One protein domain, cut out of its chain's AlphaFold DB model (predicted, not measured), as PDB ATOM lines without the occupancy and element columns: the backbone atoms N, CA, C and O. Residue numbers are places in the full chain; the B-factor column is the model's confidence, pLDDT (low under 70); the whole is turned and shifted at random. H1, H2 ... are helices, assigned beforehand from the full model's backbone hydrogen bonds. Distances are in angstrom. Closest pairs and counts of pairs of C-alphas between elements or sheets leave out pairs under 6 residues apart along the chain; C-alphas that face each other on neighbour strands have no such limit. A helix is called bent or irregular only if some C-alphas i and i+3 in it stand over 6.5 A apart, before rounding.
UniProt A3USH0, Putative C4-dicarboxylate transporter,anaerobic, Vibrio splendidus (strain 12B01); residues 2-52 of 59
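What this domain is: This is residues 2 to 52 of the 59 residues of the protein "Putative C4-dicarboxylate transporter,anaerobic" of Vibrio splendidus (strain 12B01) (UniProt A3USH0). You are looking at a long, narrow helical hairpin: H1 runs out, a tight turn follows, and H2 folds back beside it. The two helices touch near the turn, and from there toward their far ends the hairpin is open. The printed part has 51 residues with two named helices, H1 then H2, and no named strand; its class is all helix. The whole is loose, with a radius of gyration of the C-alphas of 12.8 A, and is a rod spanning 41 by 18 by 11 A.

How they stand to each other: Begin with H1, residues 2 to 25, and go on through its tight link of 3 residues to H2, residues 29 to 52. The two form a helical hairpin and run opposite ways at a shallow tilt of 24 degrees. They touch, with 8 pairs of C-alphas within 8 A; look for the closest pair at Ser 22 and Pro 29, whose C-alphas are 5.1 A apart. H1 touches H2 with residues 18 to 23 alone, and H2 touches H1 with residues 29 to 33 alone. Their centres are 11.5 A apart. Near residue 36 you will find a kink of 37 degrees in H2. O i to N i+4 pairs are within hydrogen-bond range in 15 of 20 cases in H1 and 18 of 20 in H2.

Where its parts are: Find C-alpha 2 at (45.985, 23.436, 24.914); from there H1 runs 35.9 A to C-alpha 25 at (21.813, 49.586, 20.183). H2 begins at C-alpha 29 and runs 33.6 A to C-alpha 52 at (35.910, 15.297, 31.019). H1 is neither bent nor irregular, but only just: C-alphas 10 and 13 are 6.2 A apart. The same holds for H2, where C-alphas 35 and 38 are 6.2 A apart.

The domain as a whole: The two C-alphas farthest apart are those of Lys 26 and Leu 52, 40.8 A. The printed part has no cut. The model's mean pLDDT over the printed part is 80.6; look for values under 70 at residues 2 to 8 and residue 10.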
ATOM      1  N   LEU A   2      46.236  22.727  26.190       58.38
ATOM      2  CA  LEU A   2      45.985  23.436  24.914       58.38
ATOM      3  C   LEU A   2      44.520  23.889  24.684       58.38
ATOM      4  O   LEU A   2      44.279  24.884  24.006       58.38
ATOM      5  N   GLN A   3      43.543  23.175  25.259       59.12
ATOM      6  CA  GLN A   3      42.105  23.441  25.070       59.12
ATOM      7  C   GLN A   3      41.688  24.833  25.575       59.12
ATOM      8  O   GLN A   3      40.914  25.519  24.916       59.12
ATOM      9  N   ALA A   4      42.266  25.299  26.688       57.97
ATOM     10  CA  ALA A   4      41.987  26.628  27.236       57.97
ATOM     11  C   ALA A   4      42.527  27.759  26.339       57.97
ATOM     12  O   ALA A   4      41.822  28.736  26.090       57.97
ATOM     13  N   SER A   5      43.739  27.607  25.787       68.75
ATOM     14  CA  SER A   5      44.313  28.581  24.845       68.75
ATOM     15  C   SER A   5      43.540  28.653  23.527       68.75
ATOM     16  O   SER A   5      43.356  29.741  22.981       68.75
ATOM     17  N   ASN A   6      43.044  27.518  23.025       65.75
ATOM     18  CA  ASN A   6      42.212  27.490  21.820       65.75
ATOM     19  C   ASN A   6      40.852  28.157  22.052       65.75
ATOM     20  O   ASN A   6      40.373  28.878  21.183       65.75
ATOM     21  N   LEU A   7      40.274  27.989  23.244       64.50
ATOM     22  CA  LEU A   7      39.019  28.637  23.615       64.50
ATOM     23  C   LEU A   7      39.180  30.157  23.810       64.50
ATOM     24  O   LEU A   7      38.308  30.934  23.425       64.50
ATOM     25  N   GLY A   8      40.333  30.599  24.325       65.12
ATOM     26  CA  GLY A   8      40.682  32.018  24.445       65.12
ATOM     27  C   GLY A   8      40.772  32.752  23.100       65.12
ATOM     28  O   GLY A   8      40.414  33.926  23.014       65.12
ATOM     29  N   ARG A   9      41.157  32.064  22.013       72.12
ATOM     30  CA  ARG A   9      41.163  32.645  20.654       72.12
ATOM     31  C   ARG A   9      39.759  32.920  20.118       72.12
ATOM     32  O   ARG A   9      39.594  33.850  19.336       72.12
ATOM     33  N   THR A  10      38.754  32.171  20.562       67.19
ATOM     34  CA  THR A  10      37.348  32.373  20.181       67.19
ATOM     35  C   THR A  10      36.710  33.555  20.915       67.19
ATOM     36  O   THR A  10      35.764  34.146  20.407       67.19
ATOM     37  N   ILE A  11      37.247  33.966  22.070       73.81
ATOM     38  CA  ILE A  11      36.797  35.170  22.794       73.81
ATOM     39  C   ILE A  11      37.240  36.457  22.072       73.81
ATOM     40  O   ILE A  11      36.540  37.468  22.122       73.81
ATOM     41  N   SER A  12      38.361  36.418  21.344       79.38
ATOM     42  CA  SER A  12      38.877  37.561  20.575       79.38
ATOM     43  C   SER A  12      37.842  38.159  19.596       79.38
ATOM     44  O   SER A  12      37.534  39.346  19.735       79.38
ATOM     45  N   PRO A  13      37.199  37.387  18.688       78.19
ATOM     46  CA  PRO A  13      36.149  37.924  17.818       78.19
ATOM     47  C   PRO A  13      34.877  38.326  18.577       78.19
ATOM     48  O   PRO A  13      34.204  39.272  18.174       78.19
ATOM     49  N   VAL A  14      34.559  37.670  19.701       82.19
ATOM     50  CA  VAL A  14      33.378  38.002  20.521       82.19
ATOM     51  C   VAL A  14      33.486  39.417  21.094       82.19
ATOM     52  O   VAL A  14      32.482  40.126  21.153       82.19
ATOM     53  N   SER A  15      34.695  39.874  21.439       82.88
ATOM     54  CA  SER A  15      34.911  41.255  21.894       82.88
ATOM     55  C   SER A  15      34.538  42.295  20.824       82.88
ATOM     56  O   SER A  15      33.864  43.276  21.137       82.88
ATOM     57  N   GLY A  16      34.869  42.038  19.552       85.94
ATOM     58  CA  GLY A  16      34.492  42.897  18.426       85.94
ATOM     59  C   GLY A  16      32.981  42.939  18.192       85.94
ATOM     60  O   GLY A  16      32.420  44.007  17.946       85.94
ATOM     61  N   VAL A  17      32.303  41.798  18.351       86.44
ATOM     62  CA  VAL A  17      30.839  41.710  18.232       86.44
ATOM     63  C   VAL A  17      30.143  42.508  19.338       86.44
ATOM     64  O   VAL A  17      29.221  43.265  19.048       86.44
ATOM     65  N   ILE A  18      30.606  42.413  20.589       88.69
ATOM     66  CA  ILE A  18      30.017  43.154  21.718       88.69
ATOM     67  C   ILE A  18      30.081  44.669  21.492       88.69
ATOM     68  O   ILE A  18      29.091  45.367  21.725       88.69
ATOM     69  N   VAL A  19      31.220  45.177  21.014       87.44
ATOM     70  CA  VAL A  19      31.398  46.609  20.729       87.44
ATOM     71  C   VAL A  19      30.499  47.053  19.569       87.44
ATOM     72  O   VAL A  19      29.824  48.079  19.681       87.44
ATOM     73  N   ALA A  20      30.413  46.263  18.494       88.38
ATOM     74  CA  ALA A  20      29.551  46.565  17.351       88.38
ATOM     75  C   ALA A  20      28.058  46.593  17.732       88.38
ATOM     76  O   ALA A  20      27.349  47.549  17.411       88.38
ATOM     77  N   THR A  21      27.574  45.588  18.469       86.50
ATOM     78  CA  THR A  21      26.164  45.509  18.890       86.50
ATOM     79  C   THR A  21      25.800  46.608  19.891       86.50
ATOM     80  O   THR A  21      24.706  47.167  19.819       86.50
ATOM     81  N   SER A  22      26.721  46.970  20.790       86.38
ATOM     82  CA  SER A  22      26.552  48.103  21.708       86.38
ATOM     83  C   SER A  22      26.399  49.433  20.960       86.38
ATOM     84  O   SER A  22      25.483  50.198  21.268       86.38
ATOM     85  N   GLY A  23      27.220  49.669  19.929       86.56
ATOM     86  CA  GLY A  23      27.126  50.857  19.076       86.56
ATOM     87  C   GLY A  23      25.812  50.942  18.292       86.56
ATOM     88  O   GLY A  23      25.208  52.011  18.222       86.56
ATOM     89  N   MET A  24      25.322  49.813  17.768       89.44
ATOM     90  CA  MET A  24      24.038  49.748  17.049       89.44
ATOM     91  C   MET A  24      22.833  49.970  17.971       89.44
ATOM     92  O   MET A  24      21.860  50.606  17.574       89.44
ATOM     93  N   GLY A  25      22.893  49.463  19.205       84.62
ATOM     94  CA  GLY A  25      21.813  49.586  20.183       84.62
ATOM     95  C   GLY A  25      21.817  50.888  20.986       84.62
ATOM     96  O   GLY A  25      20.874  51.114  21.737       84.62
ATOM     97  N   LYS A  26      22.863  51.726  20.872       84.75
ATOM     98  CA  LYS A  26      23.111  52.881  21.763       84.75
ATOM     99  C   LYS A  26      23.044  52.515  23.257       84.75
ATOM    100  O   LYS A  26      22.675  53.337  24.091       84.75
ATOM    101  N   ILE A  27      23.399  51.277  23.590       85.56
ATOM    102  CA  ILE A  27      23.434  50.748  24.959       85.56
ATOM    103  C   ILE A  27      24.878  50.610  25.410       85.56
ATOM    104  O   ILE A  27      25.769  50.406  24.585       85.56
ATOM    105  N   SER A  28      25.131  50.696  26.716       89.25
ATOM    106  CA  SER A  28      26.502  50.582  27.216       89.25
ATOM    107  C   SER A  28      27.080  49.185  26.914       89.25
ATOM    108  O   SER A  28      26.393  48.173  27.096       89.25
ATOM    109  N   PRO A  29      28.346  49.078  26.475       84.75
ATOM    110  CA  PRO A  29      28.948  47.787  26.144       84.75
ATOM    111  C   PRO A  29      29.009  46.861  27.361       84.75
ATOM    112  O   PRO A  29      28.844  45.653  27.227       84.75
ATOM    113  N   PHE A  30      29.146  47.423  28.566       84.19
ATOM    114  CA  PHE A  30      29.115  46.671  29.821       84.19
ATOM    115  C   PHE A  30      27.787  45.947  30.074       84.19
ATOM    116  O   PHE A  30      27.792  44.847  30.627       84.19
ATOM    117  N   GLU A  31      26.654  46.519  29.668       85.62
ATOM    118  CA  GLU A  31      25.359  45.838  29.780       85.62
ATOM    119  C   GLU A  31      25.247  44.664  28.809       85.62
ATOM    120  O   GLU A  31      24.729  43.607  29.178       85.62
ATOM    121  N   VAL A  32      25.793  44.815  27.598       85.81
ATOM    122  CA  VAL A  32      25.868  43.724  26.620       85.81
ATOM    123  C   VAL A  32      26.752  42.609  27.166       85.81
ATOM    124  O   VAL A  32      26.280  41.481  27.255       85.81
ATOM    125  N   VAL A  33      27.964  42.931  27.643       86.31
ATOM    126  CA  VAL A  33      28.893  41.971  28.274       86.31
ATOM    127  C   VAL A  33      28.220  41.217  29.416       86.31
ATOM    128  O   VAL A  33      28.364  40.002  29.520       86.31
ATOM    129  N   LYS A  34      27.462  41.907  30.271       84.25
ATOM    130  CA  LYS A  34      26.781  41.274  31.408       84.25
ATOM    131  C   LYS A  34      25.726  40.258  30.955       84.25
ATOM    132  O   LYS A  34      25.574  39.225  31.600       84.25
ATOM    133  N   ARG A  35      25.044  40.500  29.828       83.06
ATOM    134  CA  ARG A  35      24.109  39.531  29.227       83.06
ATOM    135  C   ARG A  35      24.807  38.384  28.507       83.06
ATOM    136  O   ARG A  35      24.340  37.257  28.618       83.06
ATOM    137  N   THR A  36      25.901  38.634  27.794       82.00
ATOM    138  CA  THR A  36      26.660  37.573  27.105       82.00
ATOM    139  C   THR A  36      27.571  36.776  28.037       82.00
ATOM    140  O   THR A  36      27.944  35.657  27.702       82.00
ATOM    141  N   SER A  37      27.871  37.278  29.234       79.19
ATOM    142  CA  SER A  37      28.647  36.576  30.261       79.19
ATOM    143  C   SER A  37      28.026  35.232  30.646       79.19
ATOM    144  O   SER A  37      28.727  34.224  30.681       79.19
ATOM    145  N   VAL A  38      26.710  35.192  30.870       86.19
ATOM    146  CA  VAL A  38      25.987  33.976  31.270       86.19
ATOM    147  C   VAL A  38      26.092  32.853  30.220       86.19
ATOM    148  O   VAL A  38      26.531  31.758  30.584       86.19
ATOM    149  N   PRO A  39      25.763  33.073  28.926       84.25
ATOM    150  CA  PRO A  39      25.904  32.035  27.907       84.25
ATOM    151  C   PRO A  39      27.367  31.658  27.640       84.25
ATOM    152  O   PRO A  39      27.644  30.485  27.402       84.25
ATOM    153  N   VAL A  40      28.313  32.600  27.732       83.50
ATOM    154  CA  VAL A  40      29.747  32.299  27.572       83.50
ATOM    155  C   VAL A  40      30.242  31.372  28.684       83.50
ATOM    156  O   VAL A  40      30.897  30.373  28.391       83.50
ATOM    157  N   ILE A  41      29.889  31.642  29.943       85.00
ATOM    158  CA  ILE A  41      30.259  30.789  31.082       85.00
ATOM    159  C   ILE A  41      29.590  29.412  30.970       85.00
ATOM    160  O   ILE A  41      30.262  28.400  31.155       85.00
ATOM    161  N   CYS A  42      28.307  29.347  30.598       87.12
ATOM    162  CA  CYS A  42      27.620  28.068  30.375       87.12
ATOM    163  C   CYS A  42      28.275  27.237  29.263       87.12
ATOM    164  O   CYS A  42      28.467  26.032  29.433       87.12
ATOM    165  N   GLY A  43      28.651  27.865  28.144       83.62
ATOM    166  CA  GLY A  43      29.366  27.198  27.055       83.62
ATOM    167  C   GLY A  43      30.727  26.667  27.504       83.62
ATOM    168  O   GLY A  43      31.072  25.526  27.205       83.62
ATOM    169  N   LEU A  44      31.463  27.451  28.297       83.31
ATOM    170  CA  LEU A  44      32.757  27.058  28.860       83.31
ATOM    171  C   LEU A  44      32.627  25.846  29.794       83.31
ATOM    172  O   LEU A  44      33.373  24.879  29.655       83.31
ATOM    173  N   ILE A  45      31.642  25.862  30.697       87.44
ATOM    174  CA  ILE A  45      31.348  24.749  31.613       87.44
ATOM    175  C   ILE A  45      30.949  23.499  30.827       87.44
ATOM    176  O   ILE A  45      31.464  22.419  31.103       87.44
ATOM    177  N   THR A  46      30.079  23.648  29.827       85.56
ATOM    178  CA  THR A  46      29.616  22.539  28.981       85.56
ATOM    179  C   THR A  46      30.775  21.897  28.225       85.56
ATOM    180  O   THR A  46      30.871  20.675  28.180       85.56
ATOM    181  N   VAL A  47      31.693  22.698  27.677       82.50
ATOM    182  CA  VAL A  47      32.887  22.190  26.988       82.50
ATOM    183  C   VAL A  47      33.831  21.483  27.959       82.50
ATOM    184  O   VAL A  47      34.357  20.425  27.619       82.50
ATOM    185  N   ILE A  48      34.028  22.011  29.170       82.88
ATOM    186  CA  ILE A  48      34.863  21.363  30.192       82.88
ATOM    187  C   ILE A  48      34.247  20.021  30.605       82.88
ATOM    188  O   ILE A  48      34.936  19.008  30.560       82.88
ATOM    189  N   PHE A  49      32.956  19.988  30.938       85.00
ATOM    190  CA  PHE A  49      32.257  18.750  31.298       85.00
ATOM    191  C   PHE A  49      32.238  17.744  30.149       85.00
ATOM    192  O   PHE A  49      32.558  16.576  30.350       85.00
ATOM    193  N   GLY A  50      31.918  18.195  28.936       82.06
ATOM    194  CA  GLY A  50      31.946  17.366  27.736       82.06
ATOM    195  C   GLY A  50      33.337  16.799  27.471       82.06
ATOM    196  O   GLY A  50      33.456  15.626  27.150       82.06
ATOM    197  N   THR A  51      34.395  17.582  27.692       76.62
ATOM    198  CA  THR A  51      35.773  17.081  27.595       76.62
ATOM    199  C   THR A  51      36.049  16.031  28.668       76.62
ATOM    200  O   THR A  51      36.555  14.975  28.332       76.62
ATOM    201  N   LEU A  52      35.675  16.259  29.931       76.25
ATOM    202  CA  LEU A  52      35.910  15.297  31.019       76.25
ATOM    203  C   LEU A  52      35.140  13.975  30.848       76.25
ATOM    204  O   LEU A  52      35.622  12.933  31.285       76.25
TER     205      LEU A  52